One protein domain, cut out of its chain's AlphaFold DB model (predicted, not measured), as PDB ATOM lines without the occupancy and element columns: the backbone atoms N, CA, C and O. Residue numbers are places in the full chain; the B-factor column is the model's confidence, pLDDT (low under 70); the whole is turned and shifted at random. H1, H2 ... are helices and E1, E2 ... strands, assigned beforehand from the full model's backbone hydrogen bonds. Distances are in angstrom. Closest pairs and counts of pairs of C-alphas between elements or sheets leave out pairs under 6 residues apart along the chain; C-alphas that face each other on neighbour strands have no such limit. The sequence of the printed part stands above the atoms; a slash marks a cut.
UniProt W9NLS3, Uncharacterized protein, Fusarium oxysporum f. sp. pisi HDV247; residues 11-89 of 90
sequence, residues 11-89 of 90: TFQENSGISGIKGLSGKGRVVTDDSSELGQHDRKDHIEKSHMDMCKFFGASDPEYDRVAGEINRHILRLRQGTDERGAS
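AT A GLANCE: This is residues 11 to 89 of the 90 residues of an uncharacterized protein of Fusarium oxysporum f. sp. pisi HDV247 (UniProt W9NLS3). A long helix, H2, sticks out with residues 72 to 89 as an arm from a small, flat body of loops built round a two-stranded parallel sheet, E1 and E2. A wide loop, residues 15 to 32, reaches away from the sheet at the end opposite the arm's tip, and the very short helix H1 lies near E1. The printed part has 79 residues with two named helices and two named strands, in the order E1, H1, E2, H2; the class is mixed, helices and strands, with under half of the residues in named elements. The whole is loose, with a radius of gyration of the C-alphas of 16.4 A, and spans 57 by 30 by 12 A.

HOW THE PARTS SIT: The sheet consists of E1, residues 11 to 14, and E2, residues 43 to 47. They are parallel neighbours, with 31 degrees between their directions. C-alphas 13 and 46, which face each other, are 4.6 A apart. N 13 and O 45 are within hydrogen-bond range at 2.8 A, and so are N 47 and O 13 at 2.9 A. With H1, residues 33 to 36, the two strands form a strand-helix-strand unit, two parallel neighbour strands with a helix between them along the chain, and its crossover is right-handed. The closest C-alphas of E1 and H1, those of Gln 13 and Asp 33, are 7.2 A apart. H2, residues 63 to 87, comes closest to E2 at the C-alphas of Ile 47 and Glu 64, 6.2 A apart. E1 and H2 are near each other, with 6 pairs of C-alphas within 10 A. H1 and H2 are apart. In H2, 20 of 21 O i to N i+4 pairs are within hydrogen-bond range; H1 is too short for such a pair.

IN THESE COORDINATES: E1 begins at C-alpha 11, (-41.002, -31.501, 16.122), and is 10.0 A long. E2 measures 12.9 A from first to last C-alpha. H2 runs 36.3 A, from C-alpha 63 at (-36.398, -22.045, 3.688) to C-alpha 87 at (-17.527, -27.976, 34.115). H1 has four residues and measures 5.7 A.

THE WHOLE: The two C-alphas farthest apart in the domain, those of Gly 20 and Ser 89, are 57.7 A apart. Residues 72 to 89, of which 72 to 87 belong to H2, stand free; without them the body spans 34 by 31 by 11 A. The links E1 to H1, with 18 residues, and E2 to H2, with 15, are long; H1 to E2 is short. The printed part has no cut. The mean pLDDT of the printed part is 80.8, and residues 19 to 27, 39 to 41 and 83 to 89 are under 70.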
ATOM      1  N   THR A  11     -40.349 -30.669  17.116       89.56
ATOM      2  CA  THR A  11     -41.002 -31.501  16.122       89.56
ATOM      3  C   THR A  11     -41.491 -30.623  14.986       89.56
ATOM      4  O   THR A  11     -42.220 -29.656  15.206       89.56
ATOM      5  N   PHE A  12     -41.104 -30.994  13.768       90.50
ATOM      6  CA  PHE A  12     -41.653 -30.432  12.543       90.50
ATOM      7  C   PHE A  12     -42.695 -31.391  11.971       90.50
ATOM      8  O   PHE A  12     -42.384 -32.548  11.692       90.50
ATOM      9  N   GLN A  13     -43.922 -30.912  11.798       89.31
ATOM     10  CA  GLN A  13     -45.046 -31.654  11.225       89.31
ATOM     11  C   GLN A  13     -45.313 -31.212   9.783       89.31
ATOM     12  O   GLN A  13     -44.951 -30.111   9.373       89.31
ATOM     13  N   GLU A  14     -45.969 -32.060   8.994       88.25
ATOM     14  CA  GLU A  14     -46.398 -31.673   7.647       88.25
ATOM     15  C   GLU A  14     -47.531 -30.632   7.708       88.25
ATOM     16  O   GLU A  14     -48.499 -30.793   8.465       88.25
ATOM     17  N   ASN A  15     -47.440 -29.577   6.892       84.81
ATOM     18  CA  ASN A  15     -48.521 -28.593   6.774       84.81
ATOM     19  C   ASN A  15     -49.507 -28.918   5.642       84.81
ATOM     20  O   ASN A  15     -50.696 -28.601   5.723       84.81
ATOM     21  N   SER A  16     -49.035 -29.582   4.581       81.94
ATOM     22  CA  SER A  16     -49.862 -29.957   3.431       81.94
ATOM     23  C   SER A  16     -50.150 -31.453   3.436       81.94
ATOM     24  O   SER A  16     -49.221 -32.254   3.451       81.94
ATOM     25  N   GLY A  17     -51.422 -31.843   3.370       78.38
ATOM     26  CA  GLY A  17     -51.780 -33.251   3.220       78.38
ATOM     27  C   GLY A  17     -51.453 -33.809   1.834       78.38
ATOM     28  O   GLY A  17     -51.340 -33.076   0.849       78.38
ATOM     29  N   ILE A  18     -51.352 -35.130   1.750       76.50
ATOM     30  CA  ILE A  18     -51.211 -35.862   0.495       76.50
ATOM     31  C   ILE A  18     -52.603 -36.048  -0.116       76.50
ATOM     32  O   ILE A  18     -53.448 -36.782   0.401       76.50
ATOM     33  N   SER A  19     -52.851 -35.385  -1.245       69.38
ATOM     34  CA  SER A  19     -54.092 -35.561  -2.001       69.38
ATOM     35  C   SER A  19     -54.128 -36.926  -2.701       69.38
ATOM     36  O   SER A  19     -53.114 -37.406  -3.204       69.38
ATOM     37  N   GLY A  20     -55.307 -37.551  -2.763       64.62
ATOM     38  CA  GLY A  20     -55.540 -38.780  -3.536       64.62
ATOM     39  C   GLY A  20     -55.369 -40.103  -2.779       64.62
ATOM     40  O   GLY A  20     -55.728 -41.146  -3.323       64.62
ATOM     41  N   ILE A  21     -54.912 -40.090  -1.523       64.56
ATOM     42  CA  ILE A  21     -54.851 -41.293  -0.680       64.56
ATOM     43  C   ILE A  21     -56.117 -41.376   0.185       64.56
ATOM     44  O   ILE A  21     -56.283 -40.635   1.154       64.56
ATOM     45  N   LYS A  22     -57.037 -42.288  -0.156       58.69
ATOM     46  CA  LYS A  22     -58.214 -42.580   0.681       58.69
ATOM     47  C   LYS A  22     -57.773 -43.273   1.975       58.69
ATOM     48  O   LYS A  22     -57.122 -44.308   1.913       58.69
ATOM     49  N   GLY A  23     -58.184 -42.733   3.123       65.06
ATOM     50  CA  GLY A  23     -57.948 -43.329   4.447       65.06
ATOM     51  C   GLY A  23     -57.020 -42.533   5.370       65.06
ATOM     52  O   GLY A  23     -56.896 -42.894   6.535       65.06
ATOM     53  N   LEU A  24     -56.413 -41.443   4.891       65.56
ATOM     54  CA  LEU A  24     -55.695 -40.502   5.754       65.56
ATOM     55  C   LEU A  24     -56.699 -39.626   6.522       65.56
ATOM     56  O   LEU A  24     -57.594 -39.029   5.922       65.56
ATOM     57  N   SER A  25     -56.573 -39.567   7.849       58.81
ATOM     58  CA  SER A  25     -57.451 -38.763   8.711       58.81
ATOM     59  C   SER A  25     -57.257 -37.252   8.483       58.81
ATOM     60  O   SER A  25     -56.145 -36.765   8.282       58.81
ATOM     61  N   GLY A  26     -58.343 -36.471   8.562       65.75
ATOM     62  CA  GLY A  26     -58.302 -35.001   8.491       65.75
ATOM     63  C   GLY A  26     -57.998 -34.433   7.094       65.75
ATOM     64  O   GLY A  26     -58.562 -34.884   6.101       65.75
ATOM     65  N   LYS A  27     -57.109 -33.424   7.009       66.62
ATOM     66  CA  LYS A  27     -56.681 -32.723   5.769       66.62
ATOM     67  C   LYS A  27     -55.853 -33.597   4.796       66.62
ATOM     68  O   LYS A  27     -55.147 -33.055   3.953       66.62
ATOM     69  N   GLY A  28     -55.886 -34.925   4.926       74.75
ATOM     70  CA  GLY A  28     -55.039 -35.845   4.156       74.75
ATOM     71  C   GLY A  28     -53.591 -35.928   4.655       74.75
ATOM     72  O   GLY A  28     -52.705 -36.260   3.878       74.75
ATOM     73  N   ARG A  29     -53.331 -35.594   5.925       81.12
ATOM     74  CA  ARG A  29     -52.002 -35.725   6.549       81.12
ATOM     75  C   ARG A  29     -51.761 -37.177   6.976       81.12
ATOM     76  O   ARG A  29     -52.699 -37.864   7.377       81.12
ATOM     77  N   VAL A  30     -50.519 -37.639   6.881       85.06
ATOM     78  CA  VAL A  30     -50.062 -38.959   7.337       85.06
ATOM     79  C   VAL A  30     -49.962 -39.006   8.858       85.06
ATOM     80  O   VAL A  30     -50.384 -39.990   9.463       85.06
ATOM     81  N   VAL A  31     -49.438 -37.947   9.476       82.75
ATOM     82  CA  VAL A  31     -49.244 -37.862  10.931       82.75
ATOM     83  C   VAL A  31     -50.126 -36.749  11.494       82.75
ATOM     84  O   VAL A  31     -50.125 -35.627  10.987       82.75
ATOM     85  N   THR A  32     -50.919 -37.054  12.524       82.12
ATOM     86  CA  THR A  32     -51.750 -36.050  13.208       82.12
ATOM     87  C   THR A  32     -50.941 -35.307  14.260       82.12
ATOM     88  O   THR A  32     -49.993 -35.871  14.811       82.12
ATOM     89  N   ASP A  33     -51.353 -34.078  14.584       82.06
ATOM     90  CA  ASP A  33     -50.589 -33.239  15.508       82.06
ATOM     91  C   ASP A  33     -50.427 -33.916  16.883       82.06
ATOM     92  O   ASP A  33     -49.311 -34.022  17.385       82.06
ATOM     93  N   ASP A  34     -51.512 -34.503  17.401       81.62
ATOM     94  CA  ASP A  34     -51.539 -35.251  18.665       81.62
ATOM     95  C   ASP A  34     -50.590 -36.462  18.679       81.62
ATOM     96  O   ASP A  34     -50.065 -36.847  19.722       81.62
ATOM     97  N   SER A  35     -50.387 -37.104  17.523       81.12
ATOM     98  CA  SER A  35     -49.598 -38.339  17.430       81.12
ATOM     99  C   SER A  35     -48.092 -38.102  17.409       81.12
ATOM    100  O   SER A  35     -47.331 -39.030  17.681       81.12
ATOM    101  N   SER A  36     -47.654 -36.884  17.087       77.19
ATOM    102  CA  SER A  36     -46.232 -36.556  17.016       77.19
ATOM    103  C   SER A  36     -45.740 -35.754  18.219       77.19
ATOM    104  O   SER A  36     -44.589 -35.325  18.220       77.19
ATOM    105  N   GLU A  37     -46.590 -35.514  19.215       77.81
ATOM    106  CA  GLU A  37     -46.180 -34.815  20.426       77.81
ATOM    107  C   GLU A  37     -45.233 -35.692  21.246       77.81
ATOM    108  O   GLU A  37     -45.571 -36.811  21.643       77.81
ATOM    109  N   LEU A  38     -44.039 -35.178  21.536       74.06
ATOM    110  CA  LEU A  38     -43.048 -35.899  22.326       74.06
ATOM    111  C   LEU A  38     -42.299 -34.936  23.240       74.06
ATOM    112  O   LEU A  38     -41.991 -33.837  22.818       74.06
ATOM    113  N   GLY A  39     -41.905 -35.351  24.447       68.94
ATOM    114  CA  GLY A  39     -41.049 -34.521  25.311       68.94
ATOM    115  C   GLY A  39     -41.793 -33.625  26.304       68.94
ATOM    116  O   GLY A  39     -43.020 -33.547  26.310       68.94
ATOM    117  N   GLN A  40     -41.030 -32.946  27.166       66.38
ATOM    118  CA  GLN A  40     -41.514 -31.780  27.909       66.38
ATOM    119  C   GLN A  40     -41.201 -30.523  27.088       66.38
ATOM    120  O   GLN A  40     -40.077 -30.362  26.621       66.38
ATOM    121  N   HIS A  41     -42.193 -29.641  26.916       68.44
ATOM    122  CA  HIS A  41     -42.084 -28.406  26.119       68.44
ATOM    123  C   HIS A  41     -41.691 -28.628  24.649       68.44
ATOM    124  O   HIS A  41     -40.867 -27.886  24.114       68.44
ATOM    125  N   ASP A  42     -42.290 -29.628  23.994       76.12
ATOM    126  CA  ASP A  42     -42.095 -29.829  22.557       76.12
ATOM    127  C   ASP A  42     -42.402 -28.544  21.786       76.12
ATOM    128  O   ASP A  42     -43.524 -28.024  21.837       76.12
ATOM    129  N   ARG A  43     -41.401 -28.023  21.074       79.56
ATOM    130  CA  ARG A  43     -41.626 -26.923  20.142       79.56
ATOM    131  C   ARG A  43     -42.210 -27.516  18.866       79.56
ATOM    132  O   ARG A  43     -41.475 -28.037  18.032       79.56
ATOM    133  N   LYS A  44     -43.531 -27.426  18.751       83.44
ATOM    134  CA  LYS A  44     -44.293 -27.882  17.587       83.44
ATOM    135  C   LYS A  44     -44.288 -26.794  16.526       83.44
ATOM    136  O   LYS A  44     -44.692 -25.665  16.805       83.44
ATOM    137  N   ASP A  45     -43.825 -27.144  15.340       88.31
ATOM    138  CA  ASP A  45     -43.842 -26.279  14.167       88.31
ATOM    139  C   ASP A  45     -44.189 -27.106  12.924       88.31
ATOM    140  O   ASP A  45     -44.201 -28.341  12.964       88.31
ATOM    141  N   HIS A  46     -44.458 -26.436  11.809       89.25
ATOM    142  CA  HIS A  46     -44.839 -27.078  10.558       89.25
ATOM    143  C   HIS A  46     -43.853 -26.737   9.437       89.25
ATOM    144  O   HIS A  46     -43.400 -25.601   9.293       89.25
ATOM    145  N   ILE A  47     -43.539 -27.745   8.626       90.69
ATOM    146  CA  ILE A  47     -42.841 -27.591   7.347       90.69
ATOM    147  C   ILE A  47     -43.908 -27.480   6.259       90.69
ATOM    148  O   ILE A  47     -44.829 -28.302   6.207       90.69
ATOM    149  N   GLU A  48     -43.772 -26.505   5.357       89.12
ATOM    150  CA  GLU A  48     -44.694 -26.253   4.236       89.12
ATOM    151  C   GLU A  48     -44.555 -27.293   3.104       89.12
ATOM    152  O   GLU A  48     -44.422 -26.972   1.923       89.12
ATOM    153  N   LYS A  49     -44.543 -28.576   3.470       87.69
ATOM    154  CA  LYS A  49     -44.428 -29.731   2.579       87.69
ATOM    155  C   LYS A  49     -45.297 -30.878   3.094       87.69
ATOM    156  O   LYS A  49     -45.772 -30.870   4.232       87.69
ATOM    157  N   SER A  50     -45.499 -31.872   2.234       89.06
ATOM    158  CA  SER A  50     -46.173 -33.120   2.592       89.06
ATOM    159  C   SER A  50     -45.252 -34.040   3.383       89.06
ATOM    160  O   SER A  50     -44.028 -33.888   3.323       89.06
ATOM    161  N   HIS A  51     -45.811 -35.055   4.045       88.62
ATOM    162  CA  HIS A  51     -45.014 -36.091   4.707       88.62
ATOM    163  C   HIS A  51     -43.933 -36.701   3.798       88.62
ATOM    164  O   HIS A  51     -42.831 -37.010   4.245       88.62
ATOM    165  N   MET A  52     -44.226 -36.852   2.503       88.88
ATOM    166  CA  MET A  52     -43.302 -37.464   1.541       88.88
ATOM    167  C   MET A  52     -42.157 -36.538   1.130       88.88
ATOM    168  O   MET A  52     -41.146 -37.016   0.608       88.88
ATOM    169  N   ASP A  53     -42.313 -35.230   1.327       89.81
ATOM    170  CA  ASP A  53     -41.403 -34.208   0.809       89.81
ATOM    171  C   ASP A  53     -40.745 -33.361   1.904       89.81
ATOM    172  O   ASP A  53     -39.764 -32.679   1.624       89.81
ATOM    173  N   MET A  54     -41.219 -33.421   3.152       88.62
ATOM    174  CA  MET A  54     -40.738 -32.574   4.254       88.62
ATOM    175  C   MET A  54     -39.248 -32.735   4.591       88.62
ATOM    176  O   MET A  54     -38.645 -31.806   5.114       88.62
ATOM    177  N   CYS A  55     -38.632 -33.861   4.217       89.06
ATOM    178  CA  CYS A  55     -37.189 -34.100   4.366       89.06
ATOM    179  C   CYS A  55     -36.395 -33.936   3.056       89.06
ATOM    180  O   CYS A  55     -35.208 -34.261   3.007       89.06
ATOM    181  N   LYS A  56     -37.032 -33.481   1.971       91.38
ATOM    182  CA  LYS A  56     -36.373 -33.229   0.684       91.38
ATOM    183  C   LYS A  56     -36.030 -31.751   0.589       91.38
ATOM    184  O   LYS A  56     -36.890 -30.923   0.286       91.38
ATOM    185  N   PHE A  57     -34.770 -31.430   0.848       91.75
ATOM    186  CA  PHE A  57     -34.240 -30.076   0.728       91.75
ATOM    187  C   PHE A  57     -33.543 -29.899  -0.617       91.75
ATOM    188  O   PHE A  57     -32.794 -30.775  -1.050       91.75
ATOM    189  N   PHE A  58     -33.777 -28.765  -1.274       89.38
ATOM    190  CA  PHE A  58     -33.203 -28.486  -2.597       89.38
ATOM    191  C   PHE A  58     -31.849 -27.760  -2.542       89.38
ATOM    192  O   PHE A  58     -31.220 -27.546  -3.575       89.38
ATOM    193  N   GLY A  59     -31.385 -27.397  -1.345       90.75
ATOM    194  CA  GLY A  59     -30.096 -26.753  -1.115       90.75
ATOM    195  C   GLY A  59     -30.084 -25.953   0.183       90.75
ATOM    196  O   GLY A  59     -31.084 -25.891   0.894       90.75
ATOM    197  N   ALA A  60     -28.951 -25.308   0.464       88.81
ATOM    198  CA  ALA A  60     -28.771 -24.493   1.666       88.81
ATOM    199  C   ALA A  60     -29.638 -23.222   1.696       88.81
ATOM    200  O   ALA A  60     -29.717 -22.582   2.728       88.81
ATOM    201  N   SER A  61     -30.259 -22.840   0.577       91.25
ATOM    202  CA  SER A  61     -31.189 -21.710   0.494       91.25
ATOM    203  C   SER A  61     -32.663 -22.132   0.549       91.25
ATOM    204  O   SER A  61     -33.536 -21.313   0.276       91.25
ATOM    205  N   ASP A  62     -32.956 -23.416   0.782       93.69
ATOM    206  CA  ASP A  62     -34.327 -23.890   0.981       93.69
ATOM    207  C   ASP A  62     -34.822 -23.376   2.350       93.69
ATOM    208  O   ASP A  62     -34.209 -23.701   3.367       93.69
ATOM    209  N   PRO A  63     -35.918 -22.597   2.420       92.12
ATOM    210  CA  PRO A  63     -36.398 -22.045   3.688       92.12
ATOM    211  C   PRO A  63     -36.685 -23.109   4.755       92.12
ATOM    212  O   PRO A  63     -36.509 -22.856   5.947       92.12
ATOM    213  N   GLU A  64     -37.106 -24.306   4.342       92.62
ATOM    214  CA  GLU A  64     -37.378 -25.410   5.266       92.62
ATOM    215  C   GLU A  64     -36.085 -26.075   5.746       92.62
ATOM    216  O   GLU A  64     -36.010 -26.540   6.883       92.62
ATOM    217  N   TYR A  65     -35.035 -26.060   4.917       92.88
ATOM    218  CA  TYR A  65     -33.699 -26.456   5.359       92.88
ATOM    219  C   TYR A  65     -33.183 -25.502   6.436       92.88
ATOM    220  O   TYR A  65     -32.727 -25.962   7.482       92.88
ATOM    221  N   ASP A  66     -33.311 -24.190   6.222       92.62
ATOM    222  CA  ASP A  66     -32.860 -23.174   7.178       92.62
ATOM    223  C   ASP A  66     -33.566 -23.296   8.533       92.62
ATOM    224  O   ASP A  66     -32.920 -23.196   9.580       92.62
ATOM    225  N   ARG A  67     -34.877 -23.580   8.543       91.19
ATOM    226  CA  ARG A  67     -35.629 -23.835   9.785       91.19
ATOM    227  C   ARG A  67     -35.087 -25.044  10.540       91.19
ATOM    228  O   ARG A  67     -34.790 -24.943  11.734       91.19
ATOM    229  N   VAL A  68     -34.923 -26.174   9.852       92.19
ATOM    230  CA  VAL A  68     -34.428 -27.416  10.463       92.19
ATOM    231  C   VAL A  68     -32.993 -27.242  10.962       92.19
ATOM    232  O   VAL A  68     -32.687 -27.592  12.104       92.19
ATOM    233  N   ALA A  69     -32.118 -26.646  10.152       93.31
ATOM    234  CA  ALA A  69     -30.737 -26.359  10.528       93.31
ATOM    235  C   ALA A  69     -30.658 -25.398  11.726       93.31
ATOM    236  O   ALA A  69     -29.857 -25.609  12.640       93.31
ATOM    237  N   GLY A  70     -31.515 -24.374  11.763       92.56
ATOM    238  CA  GLY A  70     -31.633 -23.437  12.877       92.56
ATOM    239  C   GLY A  70     -31.991 -24.128  14.193       92.56
ATOM    240  O   GLY A  70     -31.339 -23.887  15.211       92.56
ATOM    241  N   GLU A  71     -32.968 -25.036  14.181       92.38
ATOM    242  CA  GLU A  71     -33.363 -25.790  15.376       92.38
ATOM    243  C   GLU A  71     -32.283 -26.781  15.834       92.38
ATOM    244  O   GLU A  71     -31.992 -26.854  17.031       92.38
ATOM    245  N   ILE A  72     -31.600 -27.464  14.906       92.38
ATOM    246  CA  ILE A  72     -30.433 -28.303  15.232       92.38
ATOM    247  C   ILE A  72     -29.348 -27.462  15.920       92.38
ATOM    248  O   ILE A  72     -28.874 -27.822  17.001       92.38
ATOM    249  N   ASN A  73     -28.996 -26.310  15.344       93.94
ATOM    250  CA  ASN A  73     -28.015 -25.397  15.929       93.94
ATOM    251  C   ASN A  73     -28.451 -24.906  17.317       93.94
ATOM    252  O   ASN A  73     -27.637 -24.882  18.242       93.94
ATOM    253  N   ARG A  74     -29.737 -24.579  17.503       90.81
ATOM    254  CA  ARG A  74     -30.297 -24.162  18.798       90.81
ATOM    255  C   ARG A  74     -30.123 -25.243  19.867       90.81
ATOM    256  O   ARG A  74     -29.845 -24.909  21.018       90.81
ATOM    257  N   HIS A  75     -30.319 -26.519  19.527       88.50
ATOM    258  CA  HIS A  75     -30.109 -27.636  20.461       88.50
ATOM    259  C   HIS A  75     -28.624 -27.864  20.754       88.50
ATOM    260  O   HIS A  75     -28.254 -28.003  21.918       88.50
ATOM    261  N   ILE A  76     -27.754 -27.811  19.740       90.94
ATOM    262  CA  ILE A  76     -26.296 -27.930  19.927       90.94
ATOM    263  C   ILE A  76     -25.768 -26.829  20.856       90.94
ATOM    264  O   ILE A  76     -24.978 -27.114  21.755       90.94
ATOM    265  N   LEU A  77     -26.210 -25.582  20.673       90.00
ATOM    266  CA  LEU A  77     -25.803 -24.460  21.525       90.00
ATOM    267  C   LEU A  77     -26.243 -24.655  22.981       90.00
ATOM    268  O   LEU A  77     -25.428 -24.456  23.881       90.00
ATOM    269  N   ARG A  78     -27.479 -25.117  23.219       85.62
ATOM    270  CA  ARG A  78     -27.956 -25.450  24.574       85.62
ATOM    271  C   ARG A  78     -27.129 -26.560  25.221       85.62
ATOM    272  O   ARG A  78     -26.758 -26.443  26.385       85.62
ATOM    273  N   LEU A  79     -26.791 -27.611  24.469       85.69
ATOM    274  CA  LEU A  79     -25.941 -28.695  24.973       85.69
ATOM    275  C   LEU A  79     -24.543 -28.203  25.362       85.69
ATOM    276  O   LEU A  79     -24.008 -28.643  26.379       85.69
ATOM    277  N   ARG A  80     -23.959 -27.287  24.581       87.00
ATOM    278  CA  ARG A  80     -22.659 -26.679  24.899       87.00
ATOM    279  C   ARG A  80     -22.728 -25.855  26.183       87.00
ATOM    280  O   ARG A  80     -21.984 -26.144  27.109       87.00
ATOM    281  N   GLN A  81     -23.699 -24.948  26.289       82.12
ATOM    282  CA  GLN A  81     -23.895 -24.116  27.485       82.12
ATOM    283  C   GLN A  81     -24.120 -24.952  28.753       82.12
ATOM    284  O   GLN A  81     -23.467 -24.733  29.768       82.12
ATOM    285  N   GLY A  82     -24.977 -25.976  28.684       72.81
ATOM    286  CA  GLY A  82     -25.202 -26.876  29.817       72.81
ATOM    287  C   GLY A  82     -23.997 -27.761  30.159       72.81
ATOM    288  O   GLY A  82     -23.960 -28.368  31.227       72.81
ATOM    289  N   THR A  83     -23.011 -27.895  29.269       63.88
ATOM    290  CA  THR A  83     -21.744 -28.584  29.567       63.88
ATOM    291  C   THR A  83     -20.758 -27.633  30.244       63.88
ATOM    292  O   THR A  83     -20.128 -28.034  31.219       63.88
ATOM    293  N   ASP A  84     -20.710 -26.370  29.816       61.69
ATOM    294  CA  ASP A  84     -19.863 -25.334  30.419       61.69
ATOM    295  C   ASP A  84     -20.264 -25.031  31.879       61.69
ATOM    296  O   ASP A  84     -19.402 -24.949  32.751       61.69
ATOM    297  N   GLU A  85     -21.564 -24.959  32.193       56.69
ATOM    298  CA  GLU A  85     -22.053 -24.752  33.573       56.69
ATOM    299  C   GLU A  85     -21.714 -25.918  34.519       56.69
ATOM    300  O   GLU A  85     -21.444 -25.716  35.707       56.69
ATOM    301  N   ARG A  86     -21.694 -27.151  33.994       55.94
ATOM    302  CA  ARG A  86     -21.308 -28.346  34.760       55.94
ATOM    303  C   ARG A  86     -19.798 -28.445  34.965       55.94
ATOM    304  O   ARG A  86     -19.389 -28.884  36.030       55.94
ATOM    305  N   GLY A  87     -18.990 -28.012  33.995       52.81
ATOM    306  CA  GLY A  87     -17.527 -27.976  34.115       52.81
ATOM    307  C   GLY A  87     -16.987 -26.815  34.962       52.81
ATOM    308  O   GLY A  87     -15.859 -26.883  35.429       52.81
ATOM    309  N   ALA A  88     -17.778 -25.760  35.185       54.06
ATOM    310  CA  ALA A  88     -17.424 -24.638  36.064       54.06
ATOM    311  C   ALA A  88     -17.767 -24.872  37.550       54.06
ATOM    312  O   ALA A  88     -17.476 -24.017  38.386       54.06
ATOM    313  N   SER A  89     -18.414 -25.997  37.871       52.44
ATOM    314  CA  SER A  89     -18.831 -26.362  39.232       52.44
ATOM    315  C   SER A  89     -17.968 -27.469  39.863       52.44
ATOM    316  O   SER A  89     -18.364 -28.009  40.896       52.44
TER     317      SER A  89